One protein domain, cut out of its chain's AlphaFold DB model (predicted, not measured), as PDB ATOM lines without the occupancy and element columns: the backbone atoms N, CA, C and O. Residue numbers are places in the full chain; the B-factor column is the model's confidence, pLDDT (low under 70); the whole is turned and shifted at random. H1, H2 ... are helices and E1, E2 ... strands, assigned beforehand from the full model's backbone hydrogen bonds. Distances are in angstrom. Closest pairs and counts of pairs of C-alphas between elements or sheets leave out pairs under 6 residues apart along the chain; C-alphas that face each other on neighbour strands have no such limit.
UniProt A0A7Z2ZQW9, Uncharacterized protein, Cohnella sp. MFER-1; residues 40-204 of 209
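This is residues 40 to 204 of the 209 residues of an uncharacterized protein of Cohnella sp. MFER-1 (UniProt A0A7Z2ZQW9). This is an elongated helical body: H3, H4 and H6 make its core, H5 and H7 pack on H6, the hairpin of H1 and H2 lengthens one end, and the small antiparallel hairpin of E1 and E2 lies at the other. The printed part has 165 residues, mostly helix by class, with H1 to H6, E1, E2 and H7 in that order. It is compact, radius of gyration of the C-alphas 17.2 A, and only just elongated, spanning 62 by 31 by 24 A.

Find C-alpha 43 at (229.430, 216.944, 188.248), where H1, residues 43 to 52, begins. Read on through H2, residues 55 to 69; H3, 82 to 98, 24.1 A long; H4, 105 to 121, 23.7 A; H5, 138 to 150; H6, 155 to 169; E1, 175 to 177; and E2, 183 to 185. H7, residues 187 to 203, 23.4 A long with a kink of 52 degrees near residue 197, ends at C-alpha 203 (248.549, 213.992, 167.078).

Start at the hubs H3 and H6, touching four helices each. H3 and H4 form a helical hairpin, closest C-alphas Ala 92 and Tyr 112, 5.0 A. H1 and H2 form another, Tyr 43 and Ala 65 closest at 4.4 A. H5 touches H6 at a steep tilt of 50 degrees, Ala 148 and Gly 157 closest at 4.5 A. H4, H6 and H7 are a bundle, helices side by side; H6 and H7 run opposite ways at 16 degrees. Between E1 and E2, N 176 and O 184 are 2.9 A apart. Every O i to N i+4 pair is within hydrogen-bond range in H2 to H5, but 10 of 11 in H6, 11 of 13 in H7 and 1 of 6 in H1, where 5 of 7 O i to N i+3 pairs are.

The farthest C-alphas, Lys 52 and Lys 179, are 62.8 A apart. The printed part has no cut; the links H2 to H3 and H4 to H5 are long. No printed residue is under 70 in pLDDT.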
ATOM      1  N   ILE A  40     227.958 226.534 189.530       89.88
ATOM      2  CA  ILE A  40     228.493 225.568 188.566       89.88
ATOM      3  C   ILE A  40     227.747 224.243 188.686       89.88
ATOM      4  O   ILE A  40     227.202 223.929 189.745       89.88
ATOM      5  N   VAL A  41     227.731 223.461 187.607       91.25
ATOM      6  CA  VAL A  41     227.176 222.101 187.623       91.25
ATOM      7  C   VAL A  41     227.949 221.251 188.629       91.25
ATOM      8  O   VAL A  41     229.186 221.216 188.620       91.25
ATOM      9  N   ASP A  42     227.219 220.547 189.489       91.75
ATOM     10  CA  ASP A  42     227.805 219.620 190.445       91.75
ATOM     11  C   ASP A  42     228.032 218.247 189.798       91.75
ATOM     12  O   ASP A  42     227.268 217.299 189.986       91.75
ATOM     13  N   TYR A  43     229.085 218.160 188.984       92.56
ATOM     14  CA  TYR A  43     229.430 216.944 188.248       92.56
ATOM     15  C   TYR A  43     229.649 215.731 189.162       92.56
ATOM     16  O   TYR A  43     229.249 214.632 188.786       92.56
ATOM     17  N   GLY A  44     230.167 215.921 190.382       90.44
ATOM     18  CA  GLY A  44     230.329 214.842 191.363       90.44
ATOM     19  C   GLY A  44     229.008 214.151 191.717       90.44
ATOM     20  O   GLY A  44     228.960 212.934 191.886       90.44
ATOM     21  N   LYS A  45     227.886 214.882 191.723       90.12
ATOM     22  CA  LYS A  45     226.556 214.275 191.893       90.12
ATOM     23  C   LYS A  45     226.090 213.506 190.669       90.12
ATOM     24  O   LYS A  45     225.393 212.501 190.817       90.12
ATOM     25  N   LEU A  46     226.444 213.970 189.472       90.75
ATOM     26  CA  LEU A  46     226.041 213.319 188.225       90.75
ATOM     27  C   LEU A  46     226.678 211.933 188.073       90.75
ATOM     28  O   LEU A  46     226.054 211.056 187.482       90.75
ATOM     29  N   VAL A  47     227.841 211.697 188.694       88.31
ATOM     30  CA  VAL A  47     228.496 210.377 188.736       88.31
ATOM     31  C   VAL A  47     227.580 209.292 189.326       88.31
ATOM     32  O   VAL A  47     227.650 208.144 188.901       88.31
ATOM     33  N   SER A  48     226.639 209.630 190.217       88.56
ATOM     34  CA  SER A  48     225.665 208.656 190.754       88.56
ATOM     35  C   SER A  48     224.724 208.049 189.701       88.56
ATOM     36  O   SER A  48     224.089 207.026 189.953       88.56
ATOM     37  N   TYR A  49     224.644 208.649 188.510       87.75
ATOM     38  CA  TYR A  49     223.869 208.144 187.378       87.75
ATOM     39  C   TYR A  49     224.727 207.405 186.342       87.75
ATOM     40  O   TYR A  49     224.175 206.923 185.352       87.75
ATOM     41  N   ALA A  50     226.045 207.295 186.553       84.75
ATOM     42  CA  ALA A  50     226.993 206.790 185.561       84.75
ATOM     43  C   ALA A  50     226.674 205.372 185.060       84.75
ATOM     44  O   ALA A  50     226.879 205.083 183.886       84.75
ATOM     45  N   ASP A  51     226.108 204.506 185.905       88.62
ATOM     46  CA  ASP A  51     225.762 203.126 185.524       88.62
ATOM     47  C   ASP A  51     224.596 203.035 184.526       88.62
ATOM     48  O   ASP A  51     224.341 201.979 183.951       88.62
ATOM     49  N   LYS A  52     223.879 204.141 184.299       93.31
ATOM     50  CA  LYS A  52     222.794 204.248 183.312       93.31
ATOM     51  C   LYS A  52     223.240 204.938 182.021       93.31
ATOM     52  O   LYS A  52     222.410 205.196 181.152       93.31
ATOM     53  N   MET A  53     224.516 205.297 181.917       93.00
ATOM     54  CA  MET A  53     225.060 206.113 180.838       93.00
ATOM     55  C   MET A  53     225.975 205.294 179.925       93.00
ATOM     56  O   MET A  53     226.427 204.205 180.274       93.00
ATOM     57  N   SER A  54     226.257 205.827 178.734       95.69
ATOM     58  CA  SER A  54     227.276 205.244 177.864       95.69
ATOM     59  C   SER A  54     228.652 205.287 178.535       95.69
ATOM     60  O   SER A  54     228.925 206.136 179.387       95.69
ATOM     61  N   ILE A  55     229.555 204.407 178.095       96.06
ATOM     62  CA  ILE A  55     230.946 204.378 178.575       96.06
ATOM     63  C   ILE A  55     231.623 205.742 178.363       96.06
ATOM     64  O   ILE A  55     232.314 206.226 179.257       96.06
ATOM     65  N   SER A  56     231.378 206.391 177.219       96.31
ATOM     66  CA  SER A  56     231.907 207.728 176.945       96.31
ATOM     67  C   SER A  56     231.365 208.771 177.919       96.31
ATOM     68  O   SER A  56     232.135 209.523 178.497       96.31
ATOM     69  N   MET A  57     230.060 208.791 178.185       96.56
ATOM     70  CA  MET A  57     229.474 209.764 179.107       96.56
ATOM     71  C   MET A  57     229.971 209.556 180.545       96.56
ATOM     72  O   MET A  57     230.233 210.528 181.249       96.56
ATOM     73  N   LYS A  58     230.179 208.305 180.972       95.94
ATOM     74  CA  LYS A  58     230.819 208.008 182.261       95.94
ATOM     75  C   LYS A  58     232.228 208.603 182.337       95.94
ATOM     76  O   LYS A  58     232.508 209.367 183.254       95.94
ATOM     77  N   ALA A  59     233.069 208.343 181.335       96.62
ATOM     78  CA  ALA A  59     234.424 208.893 181.286       96.62
ATOM     79  C   ALA A  59     234.438 210.436 181.227       96.62
ATOM     80  O   ALA A  59     235.300 211.077 181.828       96.62
ATOM     81  N   TYR A  60     233.463 211.048 180.546       97.25
ATOM     82  CA  TYR A  60     233.280 212.501 180.524       97.25
ATOM     83  C   TYR A  60     232.976 213.041 181.926       97.25
ATOM     84  O   TYR A  60     233.616 213.994 182.382       97.25
ATOM     85  N   LEU A  61     232.018 212.421 182.621       96.19
ATOM     86  CA  LEU A  61     231.647 212.812 183.977       96.19
ATOM     87  C   LEU A  61     232.806 212.646 184.954       96.19
ATOM     88  O   LEU A  61     232.969 213.519 185.797       96.19
ATOM     89  N   ASP A  62     233.634 211.612 184.815       95.69
ATOM     90  CA  ASP A  62     234.797 211.406 185.684       95.69
ATOM     91  C   ASP A  62     235.802 212.572 185.573       95.69
ATOM     92  O   ASP A  62     236.221 213.138 186.589       95.69
ATOM     93  N   VAL A  63     236.130 213.015 184.349       97.62
ATOM     94  CA  VAL A  63     237.024 214.173 184.131       97.62
ATOM     95  C   VAL A  63     236.399 215.463 184.667       97.62
ATOM     96  O   VAL A  63     237.067 216.264 185.331       97.62
ATOM     97  N   MET A  64     235.110 215.682 184.400       96.62
ATOM     98  CA  MET A  64     234.421 216.907 184.808       96.62
ATOM     99  C   MET A  64     234.169 216.971 186.318       96.62
ATOM    100  O   MET A  64     234.279 218.049 186.907       96.62
ATOM    101  N   ALA A  65     233.869 215.842 186.959       95.38
ATOM    102  CA  ALA A  65     233.705 215.728 188.404       95.38
ATOM    103  C   ALA A  65     235.021 216.004 189.124       95.38
ATOM    104  O   ALA A  65     235.044 216.842 190.022       95.38
ATOM    105  N   THR A  66     236.119 215.402 188.660       96.06
ATOM    106  CA  THR A  66     237.464 215.598 189.224       96.06
ATOM    107  C   THR A  66     237.842 217.083 189.316       96.06
ATOM    108  O   THR A  66     238.278 217.562 190.364       96.06
ATOM    109  N   GLU A  67     237.605 217.846 188.246       94.94
ATOM    110  CA  GLU A  67     237.861 219.293 188.225       94.94
ATOM    111  C   GLU A  67     236.855 220.098 189.049       94.94
ATOM    112  O   GLU A  67     237.210 221.064 189.721       94.94
ATOM    113  N   SER A  68     235.581 219.712 188.988       92.75
ATOM    114  CA  SER A  68     234.501 220.406 189.686       92.75
ATOM    115  C   SER A  68     234.633 220.267 191.210       92.75
ATOM    116  O   SER A  68     234.373 221.221 191.946       92.75
ATOM    117  N   ASP A  69     235.045 219.099 191.702       92.25
ATOM    118  CA  ASP A  69     235.189 218.797 193.132       92.25
ATOM    119  C   ASP A  69     236.503 219.323 193.713       92.25
ATOM    120  O   ASP A  69     236.538 219.818 194.844       92.25
ATOM    121  N   ALA A  70     237.571 219.288 192.918       92.69
ATOM    122  CA  ALA A  70     238.869 219.828 193.277       92.69
ATOM    123  C   ALA A  70     239.436 220.625 192.101       92.69
ATOM    124  O   ALA A  70     240.050 220.060 191.204       92.69
ATOM    125  N   ALA A  71     239.238 221.945 192.121       93.75
ATOM    126  CA  ALA A  71     239.765 222.844 191.094       93.75
ATOM    127  C   ALA A  71     241.284 222.675 190.930       93.75
ATOM    128  O   ALA A  71     242.004 222.688 191.929       93.75
ATOM    129  N   THR A  72     241.760 222.575 189.686       97.31
ATOM    130  CA  THR A  72     243.193 222.415 189.383       97.31
ATOM    131  C   THR A  72     244.017 223.637 189.798       97.31
ATOM    132  O   THR A  72     245.113 223.499 190.339       97.31
ATOM    133  N   ALA A  73     243.485 224.843 189.585       95.69
ATOM    134  CA  ALA A  73     244.189 226.092 189.853       95.69
ATOM    135  C   ALA A  73     243.307 227.115 190.580       95.69
ATOM    136  O   ALA A  73     242.087 227.150 190.400       95.69
ATOM    137  N   ARG A  74     243.937 227.962 191.402       91.56
ATOM    138  CA  ARG A  74     243.335 229.131 192.067       91.56
ATOM    139  C   ARG A  74     244.360 230.247 192.147       91.56
ATOM    140  O   ARG A  74     245.531 229.965 192.370       91.56
ATOM    141  N   ASP A  75     243.915 231.488 191.969       90.25
ATOM    142  CA  ASP A  75     244.763 232.681 192.061       90.25
ATOM    143  C   ASP A  75     246.074 232.519 191.269       90.25
ATOM    144  O   ASP A  75     247.158 232.766 191.783       90.25
ATOM    145  N   ALA A  76     245.981 232.014 190.031       92.62
ATOM    146  CA  ALA A  76     247.117 231.728 189.149       92.62
ATOM    147  C   ALA A  76     248.207 230.800 189.737       92.62
ATOM    148  O   ALA A  76     249.368 230.906 189.350       92.62
ATOM    149  N   GLY A  77     247.861 229.889 190.649       96.56
ATOM    150  CA  GLY A  77     248.731 228.820 191.149       96.56
ATOM    151  C   GLY A  77     248.013 227.471 191.187       96.56
ATOM    152  O   GLY A  77     246.780 227.416 191.143       96.56
ATOM    153  N   LEU A  78     248.774 226.378 191.258       97.69
ATOM    154  CA  LEU A  78     248.198 225.041 191.392       97.69
ATOM    155  C   LEU A  78     247.558 224.886 192.775       97.69
ATOM    156  O   LEU A  78     248.138 225.235 193.801       97.69
ATOM    157  N   ALA A  79     246.345 224.340 192.799       97.19
ATOM    158  CA  ALA A  79     245.640 223.976 194.027       97.19
ATOM    159  C   ALA A  79     245.730 222.466 194.332       97.19
ATOM    160  O   ALA A  79     245.202 222.010 195.350       97.19
ATOM    161  N   ILE A  80     246.403 221.715 193.456       98.00
ATOM    162  CA  ILE A  80     246.651 220.270 193.504       98.00
ATOM    163  C   ILE A  80     248.160 219.988 193.361       98.00
ATOM    164  O   ILE A  80     248.928 220.905 193.077       98.00
ATOM    165  N   SER A  81     248.594 218.740 193.565       98.06
ATOM    166  CA  SER A  81     249.990 218.339 193.329       98.06
ATOM    167  C   SER A  81     250.303 218.191 191.834       98.06
ATOM    168  O   SER A  81     249.396 218.047 191.010       98.06
ATOM    169  N   TRP A  82     251.596 218.168 191.494       98.25
ATOM    170  CA  TRP A  82     252.066 217.838 190.143       98.25
ATOM    171  C   TRP A  82     251.631 216.435 189.696       98.25
ATOM    172  O   TRP A  82     251.174 216.293 188.565       98.25
ATOM    173  N   ASP A  83     251.658 215.441 190.592       98.00
ATOM    174  CA  ASP A  83     251.170 214.081 190.304       98.00
ATOM    175  C   ASP A  83     249.683 214.064 189.917       98.00
ATOM    176  O   ASP A  83     249.271 213.411 188.959       98.00
ATOM    177  N   GLU A  84     248.846 214.801 190.653       98.56
ATOM    178  CA  GLU A  84     247.413 214.887 190.363       98.56
ATOM    179  C   GLU A  84     247.173 215.607 189.027       98.56
ATOM    180  O   GLU A  84     246.317 215.198 188.243       98.56
ATOM    181  N   LEU A  85     247.958 216.645 188.723       98.75
ATOM    182  CA  LEU A  85     247.892 217.342 187.440       98.75
ATOM    183  C   LEU A  85     248.297 216.431 186.271       98.75
ATOM    184  O   LEU A  85     247.614 216.415 185.245       98.75
ATOM    185  N   ALA A  86     249.363 215.644 186.439       98.69
ATOM    186  CA  ALA A  86     249.801 214.635 185.480       98.69
ATOM    187  C   ALA A  86     248.690 213.609 185.203       98.69
ATOM    188  O   ALA A  86     248.340 213.364 184.046       98.69
ATOM    189  N   ASN A  87     248.072 213.072 186.258       98.69
ATOM    190  CA  ASN A  87     246.970 212.115 186.142       98.69
ATOM    191  C   ASN A  87     245.760 212.713 185.414       98.69
ATOM    192  O   ASN A  87     245.170 212.058 184.553       98.69
ATOM    193  N   ARG A  88     245.410 213.972 185.700       98.75
ATOM    194  CA  ARG A  88     244.321 214.680 185.010       98.75
ATOM    195  C   ARG A  88     244.608 214.896 183.531       98.75
ATOM    196  O   ARG A  88     243.707 214.703 182.714       98.75
ATOM    197  N   ALA A  89     245.840 215.269 183.177       98.81
ATOM    198  CA  ALA A  89     246.253 215.408 181.783       98.81
ATOM    199  C   ALA A  89     246.124 214.071 181.035       98.81
ATOM    200  O   ALA A  89     245.490 214.026 179.983       98.81
ATOM    201  N   LEU A  90     246.622 212.975 181.619       98.88
ATOM    202  CA  LEU A  90     246.546 211.633 181.033       98.88
ATOM    203  C   LEU A  90     245.105 211.117 180.910       98.88
ATOM    204  O   LEU A  90     244.746 210.539 179.885       98.88
ATOM    205  N   ALA A  91     244.259 211.345 181.919       98.75
ATOM    206  CA  ALA A  91     242.852 210.953 181.878       98.75
ATOM    207  C   ALA A  91     242.084 211.707 180.780       98.75
ATOM    208  O   ALA A  91     241.324 211.103 180.019       98.75
ATOM    209  N   ALA A  92     242.316 213.017 180.659       98.81
ATOM    210  CA  ALA A  92     241.701 213.831 179.617       98.81
ATOM    211  C   ALA A  92     242.221 213.456 178.218       98.81
ATOM    212  O   ALA A  92     241.425 213.334 177.289       98.81
ATOM    213  N   GLU A  93     243.523 213.198 178.062       98.69
ATOM    214  CA  GLU A  93     244.087 212.687 176.809       98.69
ATOM    215  C   GLU A  93     243.441 211.352 176.414       98.69
ATOM    216  O   GLU A  93     242.954 211.204 175.291       98.69
ATOM    217  N   SER A  94     243.375 210.402 177.352       98.50
ATOM    218  CA  SER A  94     242.777 209.085 177.125       98.50
ATOM    219  C   SER A  94     241.330 209.191 176.650       98.50
ATOM    220  O   SER A  94     240.931 208.434 175.769       98.50
ATOM    221  N   TYR A  95     240.549 210.125 177.199       98.50
ATOM    222  CA  TYR A  95     239.185 210.375 176.741       98.50
ATOM    223  C   TYR A  95     239.154 210.815 175.273       98.50
ATOM    224  O   TYR A  95     238.433 210.230 174.465       98.50
ATOM    225  N   VAL A  96     239.930 211.846 174.919       98.06
ATOM    226  CA  VAL A  96     239.903 212.435 173.568       98.06
ATOM    227  C   VAL A  96     240.376 211.427 172.522       98.06
ATOM    228  O   VAL A  96     239.845 211.398 171.411       98.06
ATOM    229  N   VAL A  97     241.334 210.570 172.885       97.56
ATOM    230  CA  VAL A  97     241.825 209.489 172.026       97.56
ATOM    231  C   VAL A  97     240.791 208.367 171.877       97.56
ATOM    232  O   VAL A  97     240.572 207.890 170.765       97.56
ATOM    233  N   ALA A  98     240.146 207.944 172.968       97.75
ATOM    234  CA  ALA A  98     239.209 206.819 172.952       97.75
ATOM    235  C   ALA A  98     237.840 207.163 172.341       97.75
ATOM    236  O   ALA A  98     237.178 206.285 171.785       97.75
ATOM    237  N   PHE A  99     237.410 208.425 172.434       97.00
ATOM    238  CA  PHE A  99     236.059 208.858 172.068       97.00
ATOM    239  C   PHE A  99     236.051 210.009 171.041       97.00
ATOM    240  O   PHE A  99     235.448 211.061 171.300       97.00
ATOM    241  N   PRO A 100     236.679 209.826 169.858       95.88
ATOM    242  CA  PRO A 100     236.913 210.897 168.887       95.88
ATOM    243  C   PRO A 100     235.636 211.511 168.296       95.88
ATOM    244  O   PRO A 100     235.679 212.657 167.850       95.88
ATOM    245  N   ASP A 101     234.522 210.777 168.320       95.12
ATOM    246  CA  ASP A 101     233.276 211.133 167.628       95.12
ATOM    247  C   ASP A 101     232.156 211.556 168.599       95.12
ATOM    248  O   ASP A 101     230.995 211.686 168.211       95.12
ATOM    249  N   THR A 102     232.482 211.750 169.882       95.56
ATOM    250  CA  THR A 102     231.492 212.145 170.897       95.56
ATOM    251  C   THR A 102     231.230 213.652 170.901       95.56
ATOM    252  O   THR A 102     232.175 214.432 170.739       95.56
ATOM    253  N   PRO A 103     229.983 214.101 171.153       95.00
ATOM    254  CA  PRO A 103     229.669 215.525 171.292       95.00
ATOM    255  C   PRO A 103     230.493 216.232 172.381       95.00
ATOM    256  O   PRO A 103     230.844 217.404 172.250       95.00
ATOM    257  N   GLU A 104     230.837 215.516 173.452       95.69
ATOM    258  CA  GLU A 104     231.552 216.046 174.612       95.69
ATOM    259  C   GLU A 104     233.062 216.191 174.381       95.69
ATOM    260  O   GLU A 104     233.744 216.871 175.156       95.69
ATOM    261  N   ARG A 105     233.602 215.592 173.309       95.69
ATOM    262  CA  ARG A 105     235.041 215.581 173.014       95.69
ATOM    263  C   ARG A 105     235.672 216.958 173.112       95.69
ATOM    264  O   ARG A 105     236.704 217.105 173.759       95.69
ATOM    265  N   LYS A 106     235.053 217.970 172.503       95.81
ATOM    266  CA  LYS A 106     235.605 219.330 172.477       95.81
ATOM    267  C   LYS A 106     235.772 219.913 173.882       95.81
ATOM    268  O   LYS A 106     236.744 220.617 174.140       95.81
ATOM    269  N   ALA A 107     234.852 219.614 174.799       96.75
ATOM    270  CA  ALA A 107     234.947 220.071 176.183       96.75
ATOM    271  C   ALA A 107     236.129 219.411 176.909       96.75
ATOM    272  O   ALA A 107     236.867 220.092 177.623       96.75
ATOM    273  N   ILE A 108     236.346 218.110 176.690       98.31
ATOM    274  CA  ILE A 108     237.474 217.396 177.298       98.31
ATOM    275  C   ILE A 108     238.805 217.771 176.649       98.31
ATOM    276  O   ILE A 108     239.797 217.895 177.356       98.31
ATOM    277  N   GLU A 109     238.838 218.058 175.348       98.00
ATOM    278  CA  GLU A 109     240.038 218.567 174.679       98.00
ATOM    279  C   GLU A 109     240.493 219.907 175.275       98.00
ATOM    280  O   GLU A 109     241.674 220.087 175.558       98.00
ATOM    281  N   ILE A 110     239.558 220.815 175.584       97.88
ATOM    282  CA  ILE A 110     239.872 222.065 176.296       97.88
ATOM    283  C   ILE A 110     240.459 221.773 177.685       97.88
ATOM    284  O   ILE A 110     241.432 222.411 178.091       97.88
ATOM    285  N   LYS A 111     239.895 220.810 178.429       98.44
ATOM    286  CA  LYS A 111     240.445 220.399 179.732       98.44
ATOM    287  C   LYS A 111     241.844 219.812 179.594       98.44
ATOM    288  O   LYS A 111     242.731 220.228 180.332       98.44
ATOM    289  N   TYR A 112     242.049 218.928 178.624       98.75
ATOM    290  CA  TYR A 112     243.344 218.335 178.334       98.75
ATOM    291  C   TYR A 112     244.394 219.408 178.035       98.75
ATOM    292  O   TYR A 112     245.430 219.438 178.695       98.75
ATOM    293  N   LEU A 113     244.108 220.339 177.119       98.62
ATOM    294  CA  LEU A 113     245.029 221.428 176.790       98.62
ATOM    295  C   LEU A 113     245.345 222.299 178.010       98.62
ATOM    296  O   LEU A 113     246.502 222.662 178.205       98.62
ATOM    297  N   ASN A 114     244.361 222.603 178.859       98.31
ATOM    298  CA  ASN A 114     244.604 223.369 180.081       98.31
ATOM    299  C   ASN A 114     245.525 222.620 181.052       98.31
ATOM    300  O   ASN A 114     246.504 223.200 181.516       98.31
ATOM    301  N   TYR A 115     245.251 221.341 181.330       98.81
ATOM    302  CA  TYR A 115     246.090 220.536 182.222       98.81
ATOM    303  C   TYR A 115     247.499 220.371 181.669       98.81
ATOM    304  O   TYR A 115     248.463 220.558 182.401       98.81
ATOM    305  N   LEU A 116     247.622 220.092 180.373       98.81
ATOM    306  CA  LEU A 116     248.905 219.919 179.712       98.81
ATOM    307  C   LEU A 116     249.736 221.206 179.733       98.81
ATOM    308  O   LEU A 116     250.926 221.149 180.019       98.81
ATOM    309  N   ASN A 117     249.131 222.366 179.465       98.56
ATOM    310  CA  ASN A 117     249.847 223.640 179.548       98.56
ATOM    311  C   ASN A 117     250.292 223.919 180.989       98.56
ATOM    312  O   ASN A 117     251.469 224.172 181.224       98.56
ATOM    313  N   MET A 118     249.397 223.792 181.972       98.69
ATOM    314  CA  MET A 118     249.776 223.951 183.382       98.69
ATOM    315  C   MET A 118     250.899 222.987 183.781       98.69
ATOM    316  O   MET A 118     251.817 223.388 184.489       98.69
ATOM    317  N   TYR A 119     250.847 221.746 183.289       98.81
ATOM    318  CA  TYR A 119     251.844 220.724 183.569       98.81
ATOM    319  C   TYR A 119     253.198 221.067 182.950       98.81
ATOM    320  O   TYR A 119     254.193 221.020 183.653       98.81
ATOM    321  N   LEU A 120     253.236 221.436 181.665       98.75
ATOM    322  CA  LEU A 120     254.477 221.629 180.911       98.75
ATOM    323  C   LEU A 120     255.145 222.986 181.142       98.75
ATOM    324  O   LEU A 120     256.361 223.096 180.981       98.75
ATOM    325  N   ILE A 121     254.374 224.035 181.432       97.00
ATOM    326  CA  ILE A 121     254.893 225.413 181.464       97.00
ATOM    327  C   ILE A 121     254.605 226.147 182.776       97.00
ATOM    328  O   ILE A 121     255.155 227.228 182.992       97.00
ATOM    329  N   GLY A 122     253.828 225.538 183.675       97.94
ATOM    330  CA  GLY A 122     253.528 226.067 185.001       97.94
ATOM    331  C   GLY A 122     252.523 227.211 185.001       97.94
ATOM    332  O   GLY A 122     251.877 227.532 184.002       97.94
ATOM    333  N   LEU A 123     252.392 227.828 186.170       97.81
ATOM    334  CA  LEU A 123     251.542 228.986 186.426       97.81
ATOM    335  C   LEU A 123     252.346 230.087 187.127       97.81
ATOM    336  O   LEU A 123     253.414 229.826 187.673       97.81
ATOM    337  N   ASN A 124     251.818 231.310 187.176       95.31
ATOM    338  CA  ASN A 124     252.522 232.451 187.778       95.31
ATOM    339  C   ASN A 124     252.905 232.215 189.248       95.31
ATOM    340  O   ASN A 124     254.014 232.522 189.649       95.31
ATOM    341  N   ASN A 125     252.010 231.651 190.057       96.62
ATOM    342  CA  ASN A 125     252.273 231.385 191.476       96.62
ATOM    343  C   ASN A 125     252.755 229.948 191.730       96.62
ATOM    344  O   ASN A 125     252.923 229.532 192.877       96.62
ATOM    345  N   THR A 126     252.945 229.160 190.673       97.56
ATOM    346  CA  THR A 126     253.508 227.805 190.736       97.56
ATOM    347  C   THR A 126     254.286 227.540 189.445       97.56
ATOM    348  O   THR A 126     253.824 226.785 188.582       97.56
ATOM    349  N   PRO A 127     255.416 228.240 189.242       97.75
ATOM    350  CA  PRO A 127     256.221 228.083 188.041       97.75
ATOM    351  C   PRO A 127     256.902 226.712 188.017       97.75
ATOM    352  O   PRO A 127     257.090 226.072 189.050       97.75
ATOM    353  N   ILE A 128     257.347 226.292 186.833       98.50
ATOM    354  CA  ILE A 128     258.203 225.101 186.681       98.50
ATOM    355  C   ILE A 128     259.673 225.376 187.022       98.50
ATOM    356  O   ILE A 128     260.499 224.474 186.947       98.50
ATOM    357  N   PHE A 129     260.022 226.622 187.331       97.88
ATOM    358  CA  PHE A 129     261.392 227.098 187.478       97.88
ATOM    359  C   PHE A 129     261.544 227.958 188.730       97.88
ATOM    360  O   PHE A 129     260.572 228.509 189.245       97.88
ATOM    361  N   ASP A 130     262.776 228.086 189.196       96.94
ATOM    362  CA  ASP A 130     263.146 228.961 190.299       96.94
ATOM    363  C   ASP A 130     263.360 230.406 189.806       96.94
ATOM    364  O   ASP A 130     264.054 230.632 188.816       96.94
ATOM    365  N   TYR A 131     262.764 231.400 190.472       93.06
ATOM    366  CA  TYR A 131     262.812 232.800 190.021       93.06
ATOM    367  C   TYR A 131     264.201 233.438 190.102       93.06
ATOM    368  O   TYR A 131     264.480 234.370 189.349       93.06
ATOM    369  N   ASP A 132     265.073 232.942 190.979       92.38
ATOM    370  CA  ASP A 132     266.408 233.501 191.154       92.38
ATOM    371  C   ASP A 132     267.380 232.943 190.117       92.38
ATOM    372  O   ASP A 132     268.257 233.658 189.634       92.38
ATOM    373  N   THR A 133     267.243 231.671 189.757       94.69
ATOM    374  CA  THR A 133     268.176 230.963 188.866       94.69
ATOM    375  C   THR A 133     267.641 230.771 187.449       94.69
ATOM    376  O   THR A 133     268.434 230.589 186.528       94.69
ATOM    377  N   PHE A 134     266.323 230.834 187.261       96.56
ATOM    378  CA  PHE A 134     265.595 230.443 186.048       96.56
ATOM    379  C   PHE A 134     265.788 228.990 185.610       96.56
ATOM    380  O   PHE A 134     265.411 228.622 184.494       96.56
ATOM    381  N   LEU A 135     266.325 228.152 186.494       98.00
ATOM    382  CA  LEU A 135     266.462 226.723 186.266       98.00
ATOM    383  C   LEU A 135     265.162 226.002 186.613       98.00
ATOM    384  O   LEU A 135     264.451 226.401 187.537       98.00
ATOM    385  N   ILE A 136     264.862 224.927 185.884       98.56
ATOM    386  CA  ILE A 136     263.766 224.016 186.215       98.56
ATOM    387  C   ILE A 136     263.904 223.514 187.659       98.56
ATOM    388  O   ILE A 136     264.992 223.155 188.113       98.56
ATOM    389  N   LEU A 137     262.785 223.472 188.380       98.56
ATOM    390  CA  LEU A 137     262.746 222.955 189.742       98.56
ATOM    391  C   LEU A 137     263.061 221.448 189.749       98.56
ATOM    392  O   LEU A 137     262.487 220.715 188.939       98.56
ATOM    393  N   PRO A 138     263.894 220.945 190.683       98.19
ATOM    394  CA  PRO A 138     264.238 219.521 190.743       98.19
ATOM    395  C   PRO A 138     263.023 218.588 190.840       98.19
ATOM    396  O   PRO A 138     262.994 217.548 190.188       98.19
ATOM    397  N   GLU A 139     261.998 218.980 191.604       97.69
ATOM    398  CA  GLU A 139     260.742 218.227 191.725       97.69
ATOM    399  C   GLU A 139     260.029 218.097 190.372       97.69
ATOM    400  O   GLU A 139     259.638 217.001 189.977       97.69
ATOM    401  N   VAL A 140     259.925 219.197 189.621       98.50
ATOM    402  CA  VAL A 140     259.271 219.212 188.304       98.50
ATOM    403  C   VAL A 140     260.083 218.420 187.284       98.50
ATOM    404  O   VAL A 140     259.520 217.659 186.500       98.50
ATOM    405  N   LYS A 141     261.416 218.529 187.322       98.56
ATOM    406  CA  LYS A 141     262.289 217.721 186.464       98.56
ATOM    407  C   LYS A 141     262.073 216.223 186.702       98.56
ATOM    408  O   LYS A 141     261.893 215.483 185.738       98.56
ATOM    409  N   SER A 142     262.010 215.791 187.963       98.38
ATOM    410  CA  SER A 142     261.755 214.388 188.312       98.38
ATOM    411  C   SER A 142     260.387 213.901 187.815       98.38
ATOM    412  O   SER A 142     260.292 212.814 187.244       98.38
ATOM    413  N   GLN A 143     259.343 214.726 187.950       98.25
ATOM    414  CA  GLN A 143     258.009 214.446 187.402       98.25
ATOM    415  C   GLN A 143     258.041 214.272 185.880       98.25
ATOM    416  O   GLN A 143     257.455 213.340 185.324       98.25
ATOM    417  N   TYR A 144     258.774 215.140 185.183       98.75
ATOM    418  CA  TYR A 144     258.908 215.056 183.735       98.75
ATOM    419  C   TYR A 144     259.643 213.795 183.294       98.75
ATOM    420  O   TYR A 144     259.216 213.148 182.337       98.75
ATOM    421  N   GLU A 145     260.723 213.424 183.982       98.69
ATOM    422  CA  GLU A 145     261.475 212.197 183.701       98.69
ATOM    423  C   GLU A 145     260.585 210.960 183.876       98.69
ATOM    424  O   GLU A 145     260.554 210.079 183.010       98.69
ATOM    425  N   GLN A 146     259.782 210.920 184.943       98.50
ATOM    426  CA  GLN A 146     258.817 209.847 185.175       98.50
ATOM    427  C   GLN A 146     257.727 209.797 184.094       98.50
ATOM    428  O   GLN A 146     257.422 208.721 183.575       98.50
ATOM    429  N   MET A 147     257.158 210.943 183.714       98.75
ATOM    430  CA  MET A 147     256.138 211.041 182.665       98.75
ATOM    431  C   MET A 147     256.681 210.592 181.300       98.75
ATOM    432  O   MET A 147     256.058 209.785 180.609       98.75
ATOM    433  N   ALA A 148     257.871 211.065 180.925       98.62
ATOM    434  CA  ALA A 148     258.518 210.739 179.656       98.62
ATOM    435  C   ALA A 148     258.911 209.256 179.538       98.62
ATOM    436  O   ALA A 148     259.010 208.742 178.422       98.62
ATOM    437  N   THR A 149     259.141 208.575 180.663       98.31
ATOM    438  CA  THR A 149     259.500 207.149 180.704       98.31
ATOM    439  C   THR A 149     258.273 206.248 180.816       98.31
ATOM    440  O   THR A 149     258.086 205.358 179.989       98.31
ATOM    441  N   THR A 150     257.404 206.503 181.793       98.44
ATOM    442  CA  THR A 150     256.252 205.643 182.119       98.44
ATOM    443  C   THR A 150     255.119 205.787 181.104       98.44
ATOM    444  O   THR A 150     254.400 204.829 180.829       98.44
ATOM    445  N   HIS A 151     254.982 206.969 180.495       98.44
ATOM    446  CA  HIS A 151     253.903 207.292 179.563       98.44
ATOM    447  C   HIS A 151     254.429 207.680 178.174       98.44
ATOM    448  O   HIS A 151     253.801 208.450 177.459       98.44
ATOM    449  N   ALA A 152     255.558 207.112 177.739       97.75
ATOM    450  CA  ALA A 152     256.185 207.431 176.448       97.75
ATOM    451  C   ALA A 152     255.262 207.247 175.216       97.75
ATOM    452  O   ALA A 152     255.504 207.842 174.163       97.75
ATOM    453  N   GLY A 153     254.219 206.417 175.336       97.75
ATOM    454  CA  GLY A 153     253.219 206.181 174.291       97.75
ATOM    455  C   GLY A 153     252.121 207.247 174.188       97.75
ATOM    456  O   GLY A 153     251.394 207.247 173.199       97.75
ATOM    457  N   THR A 154     252.000 208.147 175.167       98.69
ATOM    458  CA  THR A 154     250.987 209.213 175.182       98.69
ATOM    459  C   THR A 154     251.533 210.497 174.558       98.69
ATOM    460  O   THR A 154     252.743 210.735 174.518       98.69
ATOM    461  N   ILE A 155     250.647 211.356 174.062       98.69
ATOM    462  CA  ILE A 155     250.977 212.697 173.570       98.69
ATOM    463  C   ILE A 155     251.612 213.515 174.702       98.69
ATOM    464  O   ILE A 155     252.637 214.160 174.481       98.69
ATOM    465  N   THR A 156     251.059 213.433 175.916       98.81
ATOM    466  CA  THR A 156     251.600 214.076 177.121       98.81
ATOM    467  C   THR A 156     253.041 213.640 177.380       98.81
ATOM    468  O   THR A 156     253.922 214.489 177.538       98.81
ATOM    469  N   GLY A 157     253.321 212.333 177.360       98.81
ATOM    470  CA  GLY A 157     254.670 211.803 177.563       98.81
ATOM    471  C   GLY A 157     255.643 212.223 176.465       98.81
ATOM    472  O   GLY A 157     256.768 212.631 176.756       98.81
ATOM    473  N   GLN A 158     255.203 212.215 175.204       98.81
ATOM    474  CA  GLN A 158     256.015 212.661 174.068       98.81
ATOM    475  C   GLN A 158     256.390 214.145 174.155       98.81
ATOM    476  O   GLN A 158     257.552 214.494 173.941       98.81
ATOM    477  N   LEU A 159     255.434 215.019 174.480       98.88
ATOM    478  CA  LEU A 159     255.690 216.456 174.621       98.88
ATOM    479  C   LEU A 159     256.545 216.761 175.852       98.88
ATOM    480  O   LEU A 159     257.435 217.607 175.782       98.88
ATOM    481  N   THR A 160     256.344 216.025 176.946       98.88
ATOM    482  CA  THR A 160     257.198 216.121 178.137       98.88
ATOM    483  C   THR A 160     258.640 215.732 177.811       98.88
ATOM    484  O   THR A 160     259.572 216.459 178.147       98.88
ATOM    485  N   LYS A 161     258.838 214.631 177.074       98.81
ATOM    486  CA  LYS A 161     260.160 214.201 176.601       98.81
ATOM    487  C   LYS A 161     260.813 215.248 175.698       98.81
ATOM    488  O   LYS A 161     262.003 215.510 175.832       98.81
ATOM    489  N   GLN A 162     260.043 215.855 174.795       98.69
ATOM    490  CA  GLN A 162     260.544 216.921 173.931       98.69
ATOM    491  C   GLN A 162     261.008 218.135 174.746       98.69
ATOM    492  O   GLN A 162     262.078 218.673 174.465       98.69
ATOM    493  N   LEU A 163     260.241 218.549 175.759       98.75
ATOM    494  CA  LEU A 163     260.638 219.640 176.647       98.75
ATOM    495  C   LEU A 163     261.910 219.301 177.430       98.75
ATOM    496  O   LEU A 163     262.813 220.129 177.474       98.75
ATOM    497  N   LEU A 164     262.015 218.089 177.988       98.69
ATOM    498  CA  LEU A 164     263.236 217.626 178.659       98.69
ATOM    499  C   LEU A 164     264.459 217.712 177.744       98.69
ATOM    500  O   LEU A 164     265.466 218.282 178.139       98.69
ATOM    501  N   SER A 165     264.345 217.248 176.497       98.69
ATOM    502  CA  SER A 165     265.436 217.360 175.525       98.69
ATOM    503  C   SER A 165     265.855 218.806 175.260       98.69
ATOM    504  O   SER A 165     267.038 219.056 175.067       98.69
ATOM    505  N   ILE A 166     264.920 219.762 175.250       98.56
ATOM    506  CA  ILE A 166     265.255 221.187 175.111       98.56
ATOM    507  C   ILE A 166     265.928 221.709 176.383       98.56
ATOM    508  O   ILE A 166     266.889 222.462 176.292       98.56
ATOM    509  N   LEU A 167     265.452 221.305 177.561       98.38
ATOM    510  CA  LEU A 167     266.049 221.704 178.835       98.38
ATOM    511  C   LEU A 167     267.468 221.153 179.003       98.38
ATOM    512  O   LEU A 167     268.318 221.833 179.564       98.38
ATOM    513  N   ASP A 168     267.761 219.963 178.482       98.00
ATOM    514  CA  ASP A 168     269.115 219.408 178.511       98.00
ATOM    515  C   ASP A 168     270.097 220.251 177.681       98.00
ATOM    516  O   ASP A 168     271.247 220.421 178.083       98.00
ATOM    517  N   THR A 169     269.658 220.851 176.563       98.00
ATOM    518  CA  THR A 169     270.521 221.748 175.767       98.00
ATOM    519  C   THR A 169     270.736 223.116 176.410       98.00
ATOM    520  O   THR A 169     271.627 223.854 175.988       98.00
ATOM    521  N   THR A 170     269.938 223.458 177.422       96.62
ATOM    522  CA  THR A 170     270.022 224.717 178.170       96.62
ATOM    523  C   THR A 170     270.514 224.516 179.603       96.62
ATOM    524  O   THR A 170     270.391 225.430 180.416       96.62
ATOM    525  N   GLU A 171     271.041 223.330 179.934       96.75
ATOM    526  CA  GLU A 171     271.480 222.962 181.291       96.75
ATOM    527  C   GLU A 171     270.382 223.178 182.357       96.75
ATOM    528  O   GLU A 171     270.637 223.531 183.506       96.75
ATOM    529  N   GLY A 172     269.122 222.968 181.969       97.62
ATOM    530  CA  GLY A 172     267.941 223.148 182.807       97.62
ATOM    531  C   GLY A 172     267.373 224.567 182.814       97.62
ATOM    532  O   GLY A 172     266.352 224.791 183.464       97.62
ATOM    533  N   ALA A 173     267.974 225.526 182.106       97.94
ATOM    534  CA  ALA A 173     267.463 226.889 182.050       97.94
ATOM    535  C   ALA A 173     266.146 226.966 181.263       97.94
ATOM    536  O   ALA A 173     266.058 226.566 180.100       97.94
ATOM    537  N   VAL A 174     265.119 227.521 181.906       97.94
ATOM    538  CA  VAL A 174     263.792 227.788 181.328       97.94
ATOM    539  C   VAL A 174     263.729 229.204 180.746       97.94
ATOM    540  O   VAL A 174     263.070 229.441 179.731       97.94
ATOM    541  N   PHE A 175     264.446 230.140 181.368       97.44
ATOM    542  CA  PHE A 175     264.665 231.504 180.892       97.44
ATOM    543  C   PHE A 175     266.148 231.862 181.004       97.44
ATOM    544  O   PHE A 175     266.899 231.228 181.740       97.44
ATOM    545  N   ALA A 176     266.565 232.892 180.275       94.69
ATOM    546  CA  ALA A 176     267.898 233.467 180.379       94.69
ATOM    547  C   ALA A 176     267.869 234.760 181.208       94.69
ATOM    548  O   ALA A 176     266.824 235.390 181.380       94.69
ATOM    549  N   LYS A 177     269.039 235.165 181.713       90.56
ATOM    550  CA  LYS A 177     269.249 236.482 182.324       90.56
ATOM    551  C   LYS A 177     269.855 237.433 181.299       90.56
ATOM    552  O   LYS A 177     270.863 237.116 180.667       90.56
ATOM    553  N   SER A 178     269.260 238.611 181.144       88.12
ATOM    554  CA  SER A 178     269.843 239.703 180.367       88.12
ATOM    555  C   SER A 178     271.080 240.272 181.068       88.12
ATOM    556  O   SER A 178     271.337 240.002 182.243       88.12
ATOM    557  N   LYS A 179     271.829 241.137 180.369       86.44
ATOM    558  CA  LYS A 179     272.963 241.874 180.959       86.44
ATOM    559  C   LYS A 179     272.563 242.731 182.169       86.44
ATOM    560  O   LYS A 179     273.411 243.015 183.004       86.44
ATOM    561  N   ASN A 180     271.285 243.103 182.267       88.12
ATOM    562  CA  ASN A 180     270.737 243.913 183.353       88.12
ATOM    563  C   ASN A 180     270.071 243.053 184.445       88.12
ATOM    564  O   ASN A 180     269.469 243.595 185.364       88.12
ATOM    565  N   GLY A 181     270.151 241.720 184.341       81.62
ATOM    566  CA  GLY A 181     269.526 240.785 185.280       81.62
ATOM    567  C   GLY A 181     268.043 240.506 185.020       81.62
ATOM    568  O   GLY A 181     267.421 239.796 185.802       81.62
ATOM    569  N   GLU A 182     267.474 241.023 183.930       87.94
ATOM    570  CA  GLU A 182     266.067 240.802 183.577       87.94
ATOM    571  C   GLU A 182     265.847 239.421 182.949       87.94
ATOM    572  O   GLU A 182     266.720 238.887 182.262       87.94
ATOM    573  N   GLN A 183     264.651 238.867 183.139       92.69
ATOM    574  CA  GLN A 183     264.232 237.617 182.511       92.69
ATOM    575  C   GLN A 183     264.077 237.789 180.993       92.69
ATOM    576  O   GLN A 183     263.355 238.672 180.532       92.69
ATOM    577  N   THR A 184     264.699 236.910 180.208       95.81
ATOM    578  CA  THR A 184     264.532 236.849 178.749       95.81
ATOM    579  C   THR A 184     264.215 235.432 178.279       95.81
ATOM    580  O   THR A 184     264.557 234.436 178.919       95.81
ATOM    581  N   ASN A 185     263.523 235.326 177.146       96.81
ATOM    582  CA  ASN A 185     263.135 234.035 176.587       96.81
ATOM    583  C   ASN A 185     264.323 233.315 175.950       96.81
ATOM    584  O   ASN A 185     265.095 233.910 175.197       96.81
ATOM    585  N   ILE A 186     264.396 232.002 176.166       97.62
ATOM    586  CA  ILE A 186     265.240 231.115 175.365       97.62
ATOM    587  C   ILE A 186     264.440 230.719 174.112       97.62
ATOM    588  O   ILE A 186     263.348 230.163 174.263       97.62
ATOM    589  N   PRO A 187     264.942 230.960 172.883       97.94
ATOM    590  CA  PRO A 187     264.170 230.743 171.655       97.94
ATOM    591  C   PRO A 187     263.581 229.336 171.511       97.94
ATOM    592  O   PRO A 187     262.428 229.199 171.112       97.94
ATOM    593  N   ALA A 188     264.333 228.294 171.881       97.81
ATOM    594  CA  ALA A 188     263.864 226.910 171.796       97.81
ATOM    595  C   ALA A 188     262.705 226.617 172.767       97.81
ATOM    596  O   ALA A 188     261.720 225.990 172.378       97.81
ATOM    597  N   ILE A 189     262.782 227.126 174.003       98.12
ATOM    598  CA  ILE A 189     261.705 227.002 174.996       98.12
ATOM    599  C   ILE A 189     260.473 227.782 174.528       98.12
ATOM    600  O   ILE A 189     259.367 227.247 174.557       98.12
ATOM    601  N   GLN A 190     260.647 229.015 174.042       98.12
ATOM    602  CA  GLN A 190     259.533 229.820 173.532       98.12
ATOM    603  C   GLN A 190     258.841 229.134 172.350       98.12
ATOM    604  O   GLN A 190     257.626 228.968 172.354       98.12
ATOM    605  N   GLN A 191     259.618 228.646 171.382       98.31
ATOM    606  CA  GLN A 191     259.080 227.943 170.223       98.31
ATOM    607  C   GLN A 191     258.329 226.664 170.616       98.31
ATOM    608  O   GLN A 191     257.327 226.331 169.984       98.31
ATOM    609  N   PHE A 192     258.800 225.940 171.635       98.50
ATOM    610  CA  PHE A 192     258.075 224.798 172.182       98.50
ATOM    611  C   PHE A 192     256.721 225.226 172.755       98.50
ATOM    612  O   PHE A 192     255.701 224.672 172.349       98.50
ATOM    613  N   ARG A 193     256.702 226.249 173.624       97.75
ATOM    614  CA  ARG A 193     255.477 226.783 174.249       97.75
ATOM    615  C   ARG A 193     254.433 227.183 173.211       97.75
ATOM    616  O   ARG A 193     253.289 226.745 173.293       97.75
ATOM    617  N   ASP A 194     254.853 227.927 172.192       97.88
ATOM    618  CA  ASP A 194     253.964 228.422 171.134       97.88
ATOM    619  C   ASP A 194     253.345 227.287 170.301       97.88
ATOM    620  O   ASP A 194     252.295 227.456 169.679       97.88
ATOM    621  N   LYS A 195     253.985 226.112 170.281       98.00
ATOM    622  CA  LYS A 195     253.579 224.966 169.464       98.00
ATOM    623  C   LYS A 195     252.845 223.871 170.231       98.00
ATOM    624  O   LYS A 195     252.424 222.919 169.573       98.00
ATOM    625  N   ILE A 196     252.653 223.965 171.553       97.81
ATOM    626  CA  ILE A 196     252.012 222.898 172.355       97.81
ATOM    627  C   ILE A 196     250.655 222.512 171.755       97.81
ATOM    628  O   ILE A 196     250.460 221.363 171.359       97.81
ATOM    629  N   ASN A 197     249.748 223.480 171.600       96.38
ATOM    630  CA  ASN A 197     248.388 223.209 171.128       96.38
ATOM    631  C   ASN A 197     248.380 222.641 169.699       96.38
ATOM    632  O   ASN A 197     247.721 221.640 169.441       96.38
ATOM    633  N   ALA A 198     249.170 223.216 168.784       97.50
ATOM    634  CA  ALA A 198     249.287 222.709 167.413       97.50
ATOM    635  C   ALA A 198     249.875 221.283 167.361       97.50
ATOM    636  O   ALA A 198     249.455 220.447 166.555       97.50
ATOM    637  N   SER A 199     250.822 220.975 168.251       97.31
ATOM    638  CA  SER A 199     251.423 219.642 168.362       97.31
ATOM    639  C   SER A 199     250.419 218.622 168.890       97.31
ATOM    640  O   SER A 199     250.382 217.501 168.393       97.31
ATOM    641  N   VAL A 200     249.562 219.012 169.838       97.25
ATOM    642  CA  VAL A 200     248.453 218.172 170.306       97.25
ATOM    643  C   VAL A 200     247.450 217.928 169.181       97.25
ATOM    644  O   VAL A 200     247.181 216.774 168.855       97.25
ATOM    645  N   SER A 201     246.945 218.982 168.533       95.00
ATOM    646  CA  SER A 201     245.930 218.855 167.479       95.00
ATOM    647  C   SER A 201     246.388 217.984 166.306       95.00
ATOM    648  O   SER A 201     245.580 217.252 165.749       95.00
ATOM    649  N   SER A 202     247.676 218.014 165.950       96.19
ATOM    650  CA  SER A 202     248.219 217.164 164.876       96.19
ATOM    651  C   SER A 202     248.386 215.687 165.257       96.19
ATOM    652  O   SER A 202     248.525 214.847 164.371       96.19
ATOM    653  N   LYS A 203     248.384 215.359 166.556       96.38
ATOM    654  CA  LYS A 203     248.549 213.992 167.078       96.38
ATOM    655  C   LYS A 203     247.233 213.338 167.500       96.38
ATOM    656  O   LYS A 203     247.178 212.114 167.594       96.38
ATOM    657  N   LEU A 204     246.197 214.126 167.784       94.88
ATOM    658  CA  LEU A 204     244.884 213.604 168.161       94.88
ATOM    659  C   LEU A 204     244.170 212.955 166.961       94.88
ATOM    660  O   LEU A 204     244.314 213.422 165.830       94.88
TER     661      LEU A 204